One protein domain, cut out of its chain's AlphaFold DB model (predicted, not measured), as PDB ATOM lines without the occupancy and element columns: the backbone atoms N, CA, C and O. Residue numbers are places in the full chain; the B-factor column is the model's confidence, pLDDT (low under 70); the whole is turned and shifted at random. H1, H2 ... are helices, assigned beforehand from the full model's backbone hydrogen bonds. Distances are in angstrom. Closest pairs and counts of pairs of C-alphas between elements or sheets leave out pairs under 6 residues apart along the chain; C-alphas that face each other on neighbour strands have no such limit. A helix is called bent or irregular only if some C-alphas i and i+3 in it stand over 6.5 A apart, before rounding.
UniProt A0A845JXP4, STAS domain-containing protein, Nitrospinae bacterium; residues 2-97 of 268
ATOM      1  N   SER A   2     -13.049 -44.498   1.465       34.16
ATOM      2  CA  SER A   2     -13.997 -43.452   1.046       34.16
ATOM      3  C   SER A   2     -14.779 -42.987   2.278       34.16
ATOM      4  O   SER A   2     -15.445 -43.803   2.914       34.16
ATOM      5  N   HIS A   3     -14.639 -41.718   2.676       53.53
ATOM      6  CA  HIS A   3     -15.476 -41.127   3.719       53.53
ATOM      7  C   HIS A   3     -16.883 -40.961   3.146       53.53
ATOM      8  O   HIS A   3     -17.232 -39.895   2.652       53.53
ATOM      9  N   SER A   4     -17.670 -42.034   3.164       65.88
ATOM     10  CA  SER A   4     -19.109 -41.941   2.957       65.88
ATOM     11  C   SER A   4     -19.672 -40.983   4.004       65.88
ATOM     12  O   SER A   4     -19.309 -41.078   5.183       65.88
ATOM     13  N   ASP A   5     -20.505 -40.038   3.576       80.38
ATOM     14  CA  ASP A   5     -21.148 -39.113   4.502       80.38
ATOM     15  C   ASP A   5     -21.914 -39.899   5.576       80.38
ATOM     16  O   ASP A   5     -22.561 -40.906   5.264       80.38
ATOM     17  N   PRO A   6     -21.798 -39.506   6.855       81.56
ATOM     18  CA  PRO A   6     -22.371 -40.273   7.946       81.56
ATOM     19  C   PRO A   6     -23.894 -40.298   7.826       81.56
ATOM     20  O   PRO A   6     -24.549 -39.260   7.722       81.56
ATOM     21  N   THR A   7     -24.468 -41.496   7.885       88.75
ATOM     22  CA  THR A   7     -25.918 -41.683   7.810       88.75
ATOM     23  C   THR A   7     -26.598 -40.993   8.994       88.75
ATOM     24  O   THR A   7     -26.091 -41.022  10.117       88.75
ATOM     25  N   GLU A   8     -27.806 -40.457   8.804       86.31
ATOM     26  CA  GLU A   8     -28.573 -39.804   9.880       86.31
ATOM     27  C   GLU A   8     -28.713 -40.699  11.130       86.31
ATOM     28  O   GLU A   8     -28.565 -40.235  12.260       86.31
ATOM     29  N   LYS A   9     -28.910 -42.013  10.939       87.25
ATOM     30  CA  LYS A   9     -28.938 -43.006  12.028       87.25
ATOM     31  C   LYS A   9     -27.628 -43.053  12.828       87.25
ATOM     32  O   LYS A   9     -27.686 -43.153  14.051       87.25
ATOM     33  N   GLN A  10     -26.473 -42.954  12.168       87.00
ATOM     34  CA  GLN A  10     -25.160 -42.960  12.826       87.00
ATOM     35  C   GLN A  10     -24.958 -41.697  13.669       87.00
ATOM     36  O   GLN A  10     -24.469 -41.781  14.791       87.00
ATOM     37  N   LEU A  11     -25.402 -40.536  13.175       89.62
ATOM     38  CA  LEU A  11     -25.334 -39.272  13.920       89.62
ATOM     39  C   LEU A  11     -26.244 -39.281  15.160       89.62
ATOM     40  O   LEU A  11     -25.825 -38.831  16.228       89.62
ATOM     41  N   LYS A  12     -27.452 -39.858  15.053       90.31
ATOM     42  CA  LYS A  12     -28.356 -40.071  16.203       90.31
ATOM     43  C   LYS A  12     -27.722 -40.984  17.252       90.31
ATOM     44  O   LYS A  12     -27.702 -40.646  18.434       90.31
ATOM     45  N   GLN A  13     -27.171 -42.121  16.821       89.75
ATOM     46  CA  GLN A  13     -26.483 -43.067  17.705       89.75
ATOM     47  C   GLN A  13     -25.261 -42.442  18.378       89.75
ATOM     48  O   GLN A  13     -25.075 -42.625  19.576       89.75
ATOM     49  N   TYR A  14     -24.469 -41.659  17.645       92.12
ATOM     50  CA  TYR A  14     -23.330 -40.933  18.200       92.12
ATOM     51  C   TYR A  14     -23.754 -39.961  19.309       92.12
ATOM     52  O   TYR A  14     -23.184 -39.991  20.399       92.12
ATOM     53  N   GLY A  15     -24.783 -39.137  19.065       91.31
ATOM     54  CA  GLY A  15     -25.309 -38.208  20.069       91.31
ATOM     55  C   GLY A  15     -25.827 -38.923  21.321       91.31
ATOM     56  O   GLY A  15     -25.494 -38.527  22.438       91.31
ATOM     57  N   LEU A  16     -26.568 -40.022  21.140       92.06
ATOM     58  CA  LEU A  16     -27.065 -40.861  22.238       92.06
ATOM     59  C   LEU A  16     -25.932 -41.529  23.028       92.06
ATOM     60  O   LEU A  16     -25.964 -41.529  24.256       92.06
ATOM     61  N   MET A  17     -24.916 -42.062  22.346       91.88
ATOM     62  CA  MET A  17     -23.764 -42.699  22.984       91.88
ATOM     63  C   MET A  17     -22.960 -41.685  23.805       91.88
ATOM     64  O   MET A  17     -22.614 -41.962  24.951       91.88
ATOM     65  N   MET A  18     -22.721 -40.488  23.260       90.81
ATOM     66  CA  MET A  18     -22.016 -39.419  23.969       90.81
ATOM     67  C   MET A  18     -22.802 -38.952  25.201       90.81
ATOM     68  O   MET A  18     -22.232 -38.826  26.283       90.81
ATOM     69  N   ALA A  19     -24.120 -38.761  25.070       93.50
ATOM     70  CA  ALA A  19     -24.987 -38.418  26.197       93.50
ATOM     71  C   ALA A  19     -24.983 -39.512  27.282       93.50
ATOM     72  O   ALA A  19     -24.898 -39.195  28.467       93.50
ATOM     73  N   GLY A  20     -25.010 -40.791  26.889       94.81
ATOM     74  CA  GLY A  20     -24.934 -41.926  27.812       94.81
ATOM     75  C   GLY A  20     -23.611 -41.988  28.579       94.81
ATOM     76  O   GLY A  20     -23.611 -42.101  29.804       94.81
ATOM     77  N   VAL A  21     -22.480 -41.843  27.881       94.31
ATOM     78  CA  VAL A  21     -21.146 -41.823  28.506       94.31
ATOM     79  C   VAL A  21     -21.011 -40.639  29.467       94.31
ATOM     80  O   VAL A  21     -20.607 -40.822  30.613       94.31
ATOM     81  N   LEU A  22     -21.401 -39.433  29.040       94.25
ATOM     82  CA  LEU A  22     -21.362 -38.241  29.890       94.25
ATOM     83  C   LEU A  22     -22.289 -38.369  31.110       94.25
ATOM     84  O   LEU A  22     -21.911 -37.942  32.196       94.25
ATOM     85  N   SER A  23     -23.455 -39.005  30.967       94.00
ATOM     86  CA  SER A  23     -24.372 -39.278  32.083       94.00
ATOM     87  C   SER A  23     -23.731 -40.169  33.154       94.00
ATOM     88  O   SER A  23     -23.869 -39.900  34.349       94.00
ATOM     89  N   CYS A  24     -22.938 -41.168  32.752       95.12
ATOM     90  CA  CYS A  24     -22.164 -41.984  33.691       95.12
ATOM     91  C   CYS A  24     -21.162 -41.129  34.491       95.12
ATOM     92  O   CYS A  24     -21.087 -41.234  35.716       95.12
ATOM     93  N   PHE A  25     -20.452 -40.207  33.830       93.56
ATOM     94  CA  PHE A  25     -19.552 -39.271  34.515       93.56
ATOM     95  C   PHE A  25     -20.289 -38.303  35.447       93.56
ATOM     96  O   PHE A  25     -19.809 -38.046  36.550       93.56
ATOM     97  N   VAL A  26     -21.467 -37.808  35.052       93.31
ATOM     98  CA  VAL A  26     -22.328 -36.995  35.926       93.31
ATOM     99  C   VAL A  26     -22.691 -37.784  37.185       93.31
ATOM    100  O   VAL A  26     -22.509 -37.270  38.285       93.31
ATOM    101  N   ALA A  27     -23.128 -39.040  37.051       92.81
ATOM    102  CA  ALA A  27     -23.464 -39.894  38.190       92.81
ATOM    103  C   ALA A  27     -22.260 -40.126  39.124       92.81
ATOM    104  O   ALA A  27     -22.391 -39.998  40.342       92.81
ATOM    105  N   LEU A  28     -21.069 -40.380  38.567       92.38
ATOM    106  CA  LEU A  28     -19.830 -40.518  39.344       92.38
ATOM    107  C   LEU A  28     -19.449 -39.225  40.083       92.38
ATOM    108  O   LEU A  28     -18.976 -39.271  41.220       92.38
ATOM    109  N   PHE A  29     -19.654 -38.059  39.470       91.88
ATOM    110  CA  PHE A  29     -19.335 -36.769  40.091       91.88
ATOM    111  C   PHE A  29     -20.360 -36.356  41.146       91.88
ATOM    112  O   PHE A  29     -19.976 -35.775  42.163       91.88
ATOM    113  N   LEU A  30     -21.631 -36.715  40.956       89.31
ATOM    114  CA  LEU A  30     -22.659 -36.590  41.988       89.31
ATOM    115  C   LEU A  30     -22.347 -37.491  43.187       89.31
ATOM    116  O   LEU A  30     -22.435 -37.025  44.320       89.31
ATOM    117  N   TYR A  31     -21.894 -38.729  42.950       89.88
ATOM    118  CA  TYR A  31     -21.458 -39.635  44.018       89.88
ATOM    119  C   TYR A  31     -20.299 -39.050  44.840       89.88
ATOM    120  O   TYR A  31     -20.274 -39.169  46.062       89.88
ATOM    121  N   LYS A  32     -19.365 -38.348  44.189       90.19
ATOM    122  CA  LYS A  32     -18.237 -37.671  44.848       90.19
ATOM    123  C   LYS A  32     -18.579 -36.270  45.403       90.19
ATOM    124  O   LYS A  32     -17.679 -35.547  45.819       90.19
ATOM    125  N   ALA A  33     -19.854 -35.868  45.398       86.38
ATOM    126  CA  ALA A  33     -20.342 -34.551  45.833       86.38
ATOM    127  C   ALA A  33     -19.730 -33.339  45.093       86.38
ATOM    128  O   ALA A  33     -19.764 -32.207  45.577       86.38
ATOM    129  N   TRP A  34     -19.206 -33.535  43.880       85.06
ATOM    130  CA  TRP A  34     -18.716 -32.459  43.015       85.06
ATOM    131  C   TRP A  34     -19.866 -31.860  42.196       85.06
ATOM    132  O   TRP A  34     -19.930 -31.994  40.973       85.06
ATOM    133  N   LEU A  35     -20.794 -31.190  42.888       82.38
ATOM    134  CA  LEU A  35     -22.048 -30.684  42.312       82.38
ATOM    135  C   LEU A  35     -21.834 -29.691  41.160       82.38
ATOM    136  O   LEU A  35     -22.546 -29.747  40.161       82.38
ATOM    137  N   THR A  36     -20.835 -28.811  41.256       87.56
ATOM    138  CA  THR A  36     -20.524 -27.831  40.199       87.56
ATOM    139  C   THR A  36     -20.064 -28.507  38.909       87.56
ATOM    140  O   THR A  36     -20.556 -28.179  37.829       87.56
ATOM    141  N   ALA A  37     -19.173 -29.495  39.013       86.81
ATOM    142  CA  ALA A  37     -18.695 -30.268  37.870       86.81
ATOM    143  C   ALA A  37     -19.807 -31.145  37.271       86.81
ATOM    144  O   ALA A  37     -19.935 -31.233  36.050       86.81
ATOM    145  N   ALA A  38     -20.644 -31.749  38.120       89.38
ATOM    146  CA  ALA A  38     -21.785 -32.548  37.685       89.38
ATOM    147  C   ALA A  38     -22.818 -31.710  36.914       89.38
ATOM    148  O   ALA A  38     -23.255 -32.125  35.843       89.38
ATOM    149  N   MET A  39     -23.166 -30.513  37.403       90.12
ATOM    150  CA  MET A  39     -24.084 -29.603  36.703       90.12
ATOM    151  C   MET A  39     -23.517 -29.143  35.358       90.12
ATOM    152  O   MET A  39     -24.235 -29.155  34.360       90.12
ATOM    153  N   ALA A  40     -22.227 -28.797  35.304       92.19
ATOM    154  CA  ALA A  40     -21.577 -28.418  34.052       92.19
ATOM    155  C   ALA A  40     -21.649 -29.550  33.012       92.19
ATOM    156  O   ALA A  40     -22.026 -29.315  31.866       92.19
ATOM    157  N   LEU A  41     -21.353 -30.791  33.412       91.81
ATOM    158  CA  LEU A  41     -21.462 -31.956  32.530       91.81
ATOM    159  C   LEU A  41     -22.912 -32.282  32.153       91.81
ATOM    160  O   LEU A  41     -23.162 -32.667  31.013       91.81
ATOM    161  N   ALA A  42     -23.877 -32.080  33.051       92.81
ATOM    162  CA  ALA A  42     -25.295 -32.292  32.762       92.81
ATOM    163  C   ALA A  42     -25.812 -31.358  31.651       92.81
ATOM    164  O   ALA A  42     -26.607 -31.785  30.814       92.81
ATOM    165  N   VAL A  43     -25.310 -30.118  31.577       95.12
ATOM    166  CA  VAL A  43     -25.600 -29.205  30.455       95.12
ATOM    167  C   VAL A  43     -25.103 -29.796  29.132       95.12
ATOM    168  O   VAL A  43     -25.833 -29.787  28.141       95.12
ATOM    169  N   TRP A  44     -23.901 -30.377  29.115       92.81
ATOM    170  CA  TRP A  44     -23.361 -31.047  27.928       92.81
ATOM    171  C   TRP A  44     -24.133 -32.319  27.559       92.81
ATOM    172  O   TRP A  44     -24.369 -32.554  26.375       92.81
ATOM    173  N   VAL A  45     -24.589 -33.104  28.542       93.75
ATOM    174  CA  VAL A  45     -25.483 -34.255  28.309       93.75
ATOM    175  C   VAL A  45     -26.749 -33.795  27.591       93.75
ATOM    176  O   VAL A  45     -27.091 -34.344  26.544       93.75
ATOM    177  N   LEU A  46     -27.419 -32.764  28.115       93.69
ATOM    178  CA  LEU A  46     -28.647 -32.235  27.523       93.69
ATOM    179  C   LEU A  46     -28.396 -31.676  26.115       93.69
ATOM    180  O   LEU A  46     -29.189 -31.917  25.207       93.69
ATOM    181  N   PHE A  47     -27.274 -30.986  25.905       92.50
ATOM    182  CA  PHE A  47     -26.869 -30.471  24.598       92.50
ATOM    183  C   PHE A  47     -26.712 -31.587  23.552       92.50
ATOM    184  O   PHE A  47     -27.303 -31.511  22.474       92.50
ATOM    185  N   PHE A  48     -25.975 -32.657  23.867       90.75
ATOM    186  CA  PHE A  48     -25.788 -33.776  22.936       90.75
ATOM    187  C   PHE A  48     -27.060 -34.601  22.733       90.75
ATOM    188  O   PHE A  48     -27.325 -35.041  21.614       90.75
ATOM    189  N   LEU A  49     -27.872 -34.771  23.779       92.44
ATOM    190  CA  LEU A  49     -29.140 -35.493  23.705       92.44
ATOM    191  C   LEU A  49     -30.155 -34.756  22.818       92.44
ATOM    192  O   LEU A  49     -30.750 -35.353  21.921       92.44
ATOM    193  N   THR A  50     -30.323 -33.448  23.031       90.81
ATOM    194  CA  THR A  50     -31.255 -32.613  22.256       90.81
ATOM    195  C   THR A  50     -30.825 -32.489  20.797       90.81
ATOM    196  O   THR A  50     -31.648 -32.684  19.902       90.81
ATOM    197  N   LEU A  51     -29.537 -32.256  20.524       89.12
ATOM    198  CA  LEU A  51     -29.032 -32.235  19.150       89.12
ATOM    199  C   LEU A  51     -29.106 -33.607  18.474       89.12
ATOM    200  O   LEU A  51     -29.444 -33.676  17.295       89.12
ATOM    201  N   GLY A  52     -28.846 -34.691  19.210       88.38
ATOM    202  CA  GLY A  52     -28.944 -36.056  18.697       88.38
ATOM    203  C   GLY A  52     -30.365 -36.434  18.275       88.38
ATOM    204  O   GLY A  52     -30.531 -37.098  17.259       88.38
ATOM    205  N   LEU A  53     -31.388 -35.984  19.007       89.31
ATOM    206  CA  LEU A  53     -32.794 -36.289  18.712       89.31
ATOM    207  C   LEU A  53     -33.402 -35.370  17.643       89.31
ATOM    208  O   LEU A  53     -34.060 -35.863  16.727       89.31
ATOM    209  N   PHE A  54     -33.189 -34.055  17.748       87.50
ATOM    210  CA  PHE A  54     -33.917 -33.061  16.946       87.50
ATOM    211  C   PHE A  54     -33.156 -32.551  15.717       87.50
ATOM    212  O   PHE A  54     -33.784 -32.153  14.740       87.50
ATOM    213  N   ALA A  55     -31.819 -32.529  15.740       87.00
ATOM    214  CA  ALA A  55     -31.015 -31.949  14.659       87.00
ATOM    215  C   ALA A  55     -29.686 -32.705  14.443       87.00
ATOM    216  O   ALA A  55     -28.609 -32.108  14.567       87.00
ATOM    217  N   PRO A  56     -29.737 -34.006  14.085       84.38
ATOM    218  CA  PRO A  56     -28.552 -34.861  13.987       84.38
ATOM    219  C   PRO A  56     -27.542 -34.374  12.938       84.38
ATOM    220  O   PRO A  56     -26.341 -34.538  13.119       84.38
ATOM    221  N   THR A  57     -27.993 -33.702  11.877       85.31
ATOM    222  CA  THR A  57     -27.125 -33.160  10.816       85.31
ATOM    223  C   THR A  57     -26.170 -32.069  11.309       85.31
ATOM    224  O   THR A  57     -25.084 -31.909  10.766       85.31
ATOM    225  N   ARG A  58     -26.487 -31.347  12.396       87.56
ATOM    226  CA  ARG A  58     -25.554 -30.359  12.976       87.56
ATOM    227  C   ARG A  58     -24.374 -31.012  13.699       87.56
ATOM    228  O   ARG A  58     -23.311 -30.401  13.804       87.56
ATOM    229  N   LEU A  59     -24.539 -32.249  14.177       85.56
ATOM    230  CA  LEU A  59     -23.475 -33.010  14.840       85.56
ATOM    231  C   LEU A  59     -22.426 -33.528  13.858       85.56
ATOM    232  O   LEU A  59     -21.351 -33.933  14.283       85.56
ATOM    233  N   GLU A  60     -22.692 -33.473  12.559       88.44
ATOM    234  CA  GLU A  60     -21.849 -34.037  11.511       88.44
ATOM    235  C   GLU A  60     -20.410 -33.494  11.530       88.44
ATOM    236  O   GLU A  60     -19.444 -34.252  11.419       88.44
ATOM    237  N   ARG A  61     -20.242 -32.182  11.748       87.25
ATOM    238  CA  ARG A  61     -18.914 -31.551  11.832       87.25
ATOM    239  C   ARG A  61     -18.130 -32.035  13.049       87.25
ATOM    240  O   ARG A  61     -16.941 -32.328  12.938       87.25
ATOM    241  N   VAL A  62     -18.812 -32.127  14.190       88.38
ATOM    242  CA  VAL A  62     -18.233 -32.591  15.457       88.38
ATOM    243  C   VAL A  62     -17.887 -34.072  15.356       88.38
ATOM    244  O   VAL A  62     -16.768 -34.453  15.679       88.38
ATOM    245  N   TYR A  63     -18.803 -34.885  14.829       89.44
ATOM    246  CA  TYR A  63     -18.607 -36.307  14.574       89.44
ATOM    247  C   TYR A  63     -17.390 -36.547  13.682       89.44
ATOM    248  O   TYR A  63     -16.510 -37.316  14.045       89.44
ATOM    249  N   ARG A  64     -17.273 -35.844  12.549       88.56
ATOM    250  CA  ARG A  64     -16.118 -36.004  11.655       88.56
ATOM    251  C   ARG A  64     -14.797 -35.614  12.312       88.56
ATOM    252  O   ARG A  64     -13.810 -36.325  12.141       88.56
ATOM    253  N   ALA A  65     -14.765 -34.511  13.058       89.94
ATOM    254  CA  ALA A  65     -13.569 -34.113  13.801       89.94
ATOM    255  C   ALA A  65     -13.191 -35.168  14.855       89.94
ATOM    256  O   ALA A  65     -12.027 -35.557  14.957       89.94
ATOM    257  N   TRP A  66     -14.188 -35.681  15.575       91.12
ATOM    258  CA  TRP A  66     -14.013 -36.730  16.572       91.12
ATOM    259  C   TRP A  66     -13.538 -38.052  15.962       91.12
ATOM    260  O   TRP A  66     -12.632 -38.678  16.501       91.12
ATOM    261  N   MET A  67     -14.071 -38.460  14.809       91.12
ATOM    262  CA  MET A  67     -13.655 -39.691  14.132       91.12
ATOM    263  C   MET A  67     -12.214 -39.621  13.630       91.12
ATOM    264  O   MET A  67     -11.483 -40.595  13.776       91.12
ATOM    265  N   LYS A  68     -11.766 -38.466  13.120       89.88
ATOM    266  CA  LYS A  68     -10.347 -38.264  12.778       89.88
ATOM    267  C   LYS A  68      -9.448 -38.395  14.004       89.88
ATOM    268  O   LYS A  68      -8.382 -38.996  13.929       89.88
ATOM    269  N   PHE A  69      -9.881 -37.854  15.140       93.19
ATOM    270  CA  PHE A  69      -9.160 -38.019  16.397       93.19
ATOM    271  C   PHE A  69      -9.121 -39.491  16.840       93.19
ATOM    272  O   PHE A  69      -8.050 -40.013  17.148       93.19
ATOM    273  N   ALA A  70     -10.263 -40.181  16.806       90.69
ATOM    274  CA  ALA A  70     -10.363 -41.596  17.143       90.69
ATOM    275  C   ALA A  70      -9.497 -42.477  16.230       90.69
ATOM    276  O   ALA A  70      -8.911 -43.443  16.703       90.69
ATOM    277  N   GLU A  71      -9.356 -42.132  14.949       91.81
ATOM    278  CA  GLU A  71      -8.470 -42.824  14.008       91.81
ATOM    279  C   GLU A  71      -6.992 -42.660  14.384       91.81
ATOM    280  O   GLU A  71      -6.244 -43.637  14.385       91.81
ATOM    281  N   VAL A  72      -6.566 -41.453  14.774       94.25
ATOM    282  CA  VAL A  72      -5.191 -41.205  15.243       94.25
ATOM    283  C   VAL A  72      -4.901 -42.003  16.514       94.25
ATOM    284  O   VAL A  72      -3.881 -42.694  16.592       94.25
ATOM    285  N   VAL A  73      -5.817 -41.956  17.486       91.44
ATOM    286  CA  VAL A  73      -5.714 -42.733  18.729       91.44
ATOM    287  C   VAL A  73      -5.734 -44.234  18.435       91.44
ATOM    288  O   VAL A  73      -4.939 -44.979  18.997       91.44
ATOM    289  N   GLY A  74      -6.590 -44.680  17.516       91.31
ATOM    290  CA  GLY A  74      -6.705 -46.074  17.099       91.31
ATOM    291  C   GLY A  74      -5.441 -46.593  16.417       91.31
ATOM    292  O   GLY A  74      -4.968 -47.675  16.755       91.31
ATOM    293  N   ASN A  75      -4.839 -45.806  15.523       91.69
ATOM    294  CA  ASN A  75      -3.578 -46.142  14.858       91.69
ATOM    295  C   ASN A  75      -2.423 -46.253  15.860       91.69
ATOM    296  O   ASN A  75      -1.578 -47.141  15.744       91.69
ATOM    297  N   PHE A  76      -2.392 -45.369  16.860       94.12
ATOM    298  CA  PHE A  76      -1.438 -45.478  17.956       94.12
ATOM    299  C   PHE A  76      -1.691 -46.741  18.791       94.12
ATOM    300  O   PHE A  76      -0.774 -47.533  19.001       94.12
ATOM    301  N   ASN A  77      -2.938 -46.974  19.198       93.75
ATOM    302  CA  ASN A  77      -3.328 -48.105  20.032       93.75
ATOM    303  C   ASN A  77      -3.051 -49.460  19.362       93.75
ATOM    304  O   ASN A  77      -2.461 -50.331  19.987       93.75
ATOM    305  N   PHE A  78      -3.413 -49.647  18.090       93.81
ATOM    306  CA  PHE A  78      -3.161 -50.910  17.389       93.81
ATOM    307  C   PHE A  78      -1.660 -51.201  17.258       93.81
ATOM    308  O   PHE A  78      -1.236 -52.327  17.500       93.81
ATOM    309  N   LYS A  79      -0.837 -50.186  16.959       92.38
ATOM    310  CA  LYS A  79       0.629 -50.335  16.926       92.38
ATOM    311  C   LYS A  79       1.204 -50.654  18.303       92.38
ATOM    312  O   LYS A  79       2.101 -51.486  18.399       92.38
ATOM    313  N   LEU A  80       0.680 -50.020  19.352       95.38
ATOM    314  CA  LEU A  80       1.091 -50.273  20.730       95.38
ATOM    315  C   LEU A  80       0.732 -51.700  21.157       95.38
ATOM    316  O   LEU A  80       1.606 -52.423  21.621       95.38
ATOM    317  N   ILE A  81      -0.520 -52.121  20.959       94.38
ATOM    318  CA  ILE A  81      -0.997 -53.464  21.308       94.38
ATOM    319  C   ILE A  81      -0.236 -54.517  20.508       94.38
ATOM    320  O   ILE A  81       0.251 -55.476  21.097       94.38
ATOM    321  N   LEU A  82      -0.084 -54.342  19.192       91.31
ATOM    322  CA  LEU A  82       0.608 -55.315  18.347       91.31
ATOM    323  C   LEU A  82       2.101 -55.394  18.682       91.31
ATOM    324  O   LEU A  82       2.647 -56.490  18.774       91.31
ATOM    325  N   GLY A  83       2.753 -54.252  18.910       95.44
ATOM    326  CA  GLY A  83       4.153 -54.202  19.325       95.44
ATOM    327  C   GLY A  83       4.371 -54.827  20.702       95.44
ATOM    328  O   GLY A  83       5.294 -55.620  20.881       95.44
ATOM    329  N   LEU A  84       3.490 -54.534  21.660       96.31
ATOM    330  CA  LEU A  84       3.533 -55.117  22.996       96.31
ATOM    331  C   LEU A  84       3.282 -56.624  22.948       96.31
ATOM    332  O   LEU A  84       4.034 -57.385  23.545       96.31
ATOM    333  N   MET A  85       2.265 -57.065  22.209       93.56
ATOM    334  CA  MET A  85       1.963 -58.481  22.017       93.56
ATOM    335  C   MET A  85       3.137 -59.201  21.349       93.56
ATOM    336  O   MET A  85       3.524 -60.276  21.801       93.56
ATOM    337  N   TYR A  86       3.752 -58.594  20.327       93.38
ATOM    338  CA  TYR A  86       4.950 -59.142  19.699       93.38
ATOM    339  C   TYR A  86       6.075 -59.307  20.723       93.38
ATOM    340  O   TYR A  86       6.671 -60.376  20.830       93.38
ATOM    341  N   PHE A  87       6.321 -58.274  21.527       94.75
ATOM    342  CA  PHE A  87       7.355 -58.322  22.546       94.75
ATOM    343  C   PHE A  87       7.067 -59.389  23.612       94.75
ATOM    344  O   PHE A  87       7.949 -60.179  23.931       94.75
ATOM    345  N   VAL A  88       5.842 -59.462  24.129       95.88
ATOM    346  CA  VAL A  88       5.460 -60.386  25.207       95.88
ATOM    347  C   VAL A  88       5.424 -61.837  24.737       95.88
ATOM    348  O   VAL A  88       5.779 -62.721  25.506       95.88
ATOM    349  N   VAL A  89       5.019 -62.104  23.496       92.75
ATOM    350  CA  VAL A  89       4.886 -63.477  22.988       92.75
ATOM    351  C   VAL A  89       6.160 -63.935  22.286       92.75
ATOM    352  O   VAL A  89       6.725 -64.972  22.629       92.75
ATOM    353  N   PHE A  90       6.661 -63.168  21.319       90.06
ATOM    354  CA  PHE A  90       7.758 -63.621  20.462       90.06
ATOM    355  C   PHE A  90       9.132 -63.436  21.102       90.06
ATOM    356  O   PHE A  90      10.024 -64.240  20.835       90.06
ATOM    357  N   THR A  91       9.333 -62.436  21.965       93.62
ATOM    358  CA  THR A  91      10.633 -62.244  22.638       93.62
ATOM    359  C   THR A  91      10.992 -63.395  23.575       93.62
ATOM    360  O   THR A  91      12.103 -63.903  23.436       93.62
ATOM    361  N   PRO A  92      10.115 -63.881  24.481       90.62
ATOM    362  CA  PRO A  92      10.466 -65.031  25.308       90.62
ATOM    363  C   PRO A  92      10.586 -66.309  24.484       90.62
ATOM    364  O   PRO A  92      11.506 -67.079  24.729       90.62
ATOM    365  N   VAL A  93       9.748 -66.517  23.461       88.62
ATOM    366  CA  VAL A  93       9.903 -67.661  22.543       88.62
ATOM    367  C   VAL A  93      11.272 -67.629  21.866       88.62
ATOM    368  O   VAL A  93      11.967 -68.641  21.838       88.62
ATOM    369  N   ARG A  94      11.709 -66.465  21.377       85.38
ATOM    370  CA  ARG A  94      13.028 -66.285  20.761       85.38
ATOM    371  C   ARG A  94      14.164 -66.458  21.765       85.38
ATOM    372  O   ARG A  94      15.184 -67.040  21.416       85.38
ATOM    373  N   MET A  95      13.989 -65.982  22.994       86.69
ATOM    374  CA  MET A  95      14.963 -66.130  24.073       86.69
ATOM    375  C   MET A  95      15.112 -67.601  24.482       86.69
ATOM    376  O   MET A  95      16.230 -68.101  24.560       86.69
ATOM    377  N   VAL A  96      14.007 -68.328  24.639       87.44
ATOM    378  CA  VAL A  96      14.000 -69.776  24.891       87.44
ATOM    379  C   VAL A  96      14.620 -70.525  23.712       87.44
ATOM    380  O   VAL A  96      15.529 -71.323  23.911       87.44
ATOM    381  N   ALA A  97      14.220 -70.216  22.478       79.69
ATOM    382  CA  ALA A  97      14.815 -70.804  21.282       79.69
ATOM    383  C   ALA A  97      16.314 -70.498  21.159       79.69
ATOM    384  O   ALA A  97      17.047 -71.320  20.627       79.69
TER     385      ALA A  97
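What this domain is: This is residues 2 to 97 of the 268 residues of the protein "STAS domain-containing protein" of Nitrospinae bacterium (UniProt A0A845JXP4). The model is an L: a hairpin of two helices, H1 and H2 side by side, makes one limb, and the long helix H3 leaves the foot of that hairpin as the other limb. Residues 65 to 97 of H3 stick out free, as one long arm. The printed part has 96 residues with three named helices, in the order H1, H2, H3 along the chain, and no named strand; the class is all helix. The whole is extended, with a radius of gyration of the C-alphas of 19.6 A, and flat in outline, spanning 61 by 43 by 16 A.

How they stand to each other: Begin at Ser 2 and go on to H1, residues 8 to 31; beyond a tight link comes H2, residues 35 to 54, and the two form a helical hairpin. Look at the C-alphas of Gly 15 and Gly 52, the closest of the two helices, 4.4 A apart: here H1 and H2 touch, with 40 pairs of C-alphas within 8 A. Their lines stand at a shallow tilt of 15 degrees, opposite ways. After one residue, another tight link, you reach H3, residues 56 to 97. H1 with residues 8 to 15 alone touches residues 56 to 63 of H3, and the closest C-alphas, those of Leu 11 and Pro 56, are 5.5 A apart. The lines of H1 and H3 are about perpendicular, at 73 degrees. H2 and H3 only just touch, with 3 pairs of C-alphas within 8 A, and touch only at the corner by their link; the closest C-alphas, those of Leu 51 and Leu 59, are 7.1 A apart. Their lines stand at a steep tilt of 69 degrees, only just short of about perpendicular, opposite ways. In H1 and H2 every backbone O i to N i+4 pair is within hydrogen-bond range; in H3 34 of 38 are.

Where its parts are: Find C-alpha 8 at (-28.573, -39.804, 9.880); from there H1 runs 34.9 A to C-alpha 31. H2 starts at C-alpha 35, at (-22.048, -30.684, 42.312), and runs 28.1 A to C-alpha 54. H3 runs 56.8 A from C-alpha 56 to C-alpha 97, at (14.815, -70.804, 21.282). It is irregular, but only just: C-alphas 58 and 61 are 6.8 A apart. Look for its kink of 40 degrees near residue 63.

The domain as a whole: The two C-alphas farthest apart are those of Phe 54 and Ala 97, at 61.8 A. Without residues 65 to 97, which stand free, the body of 63 residues spans 45 by 21 by 15 A. The printed part has no cut. The mean pLDDT of the printed part is 89.3; look to residues 2 to 4 for the values under 70.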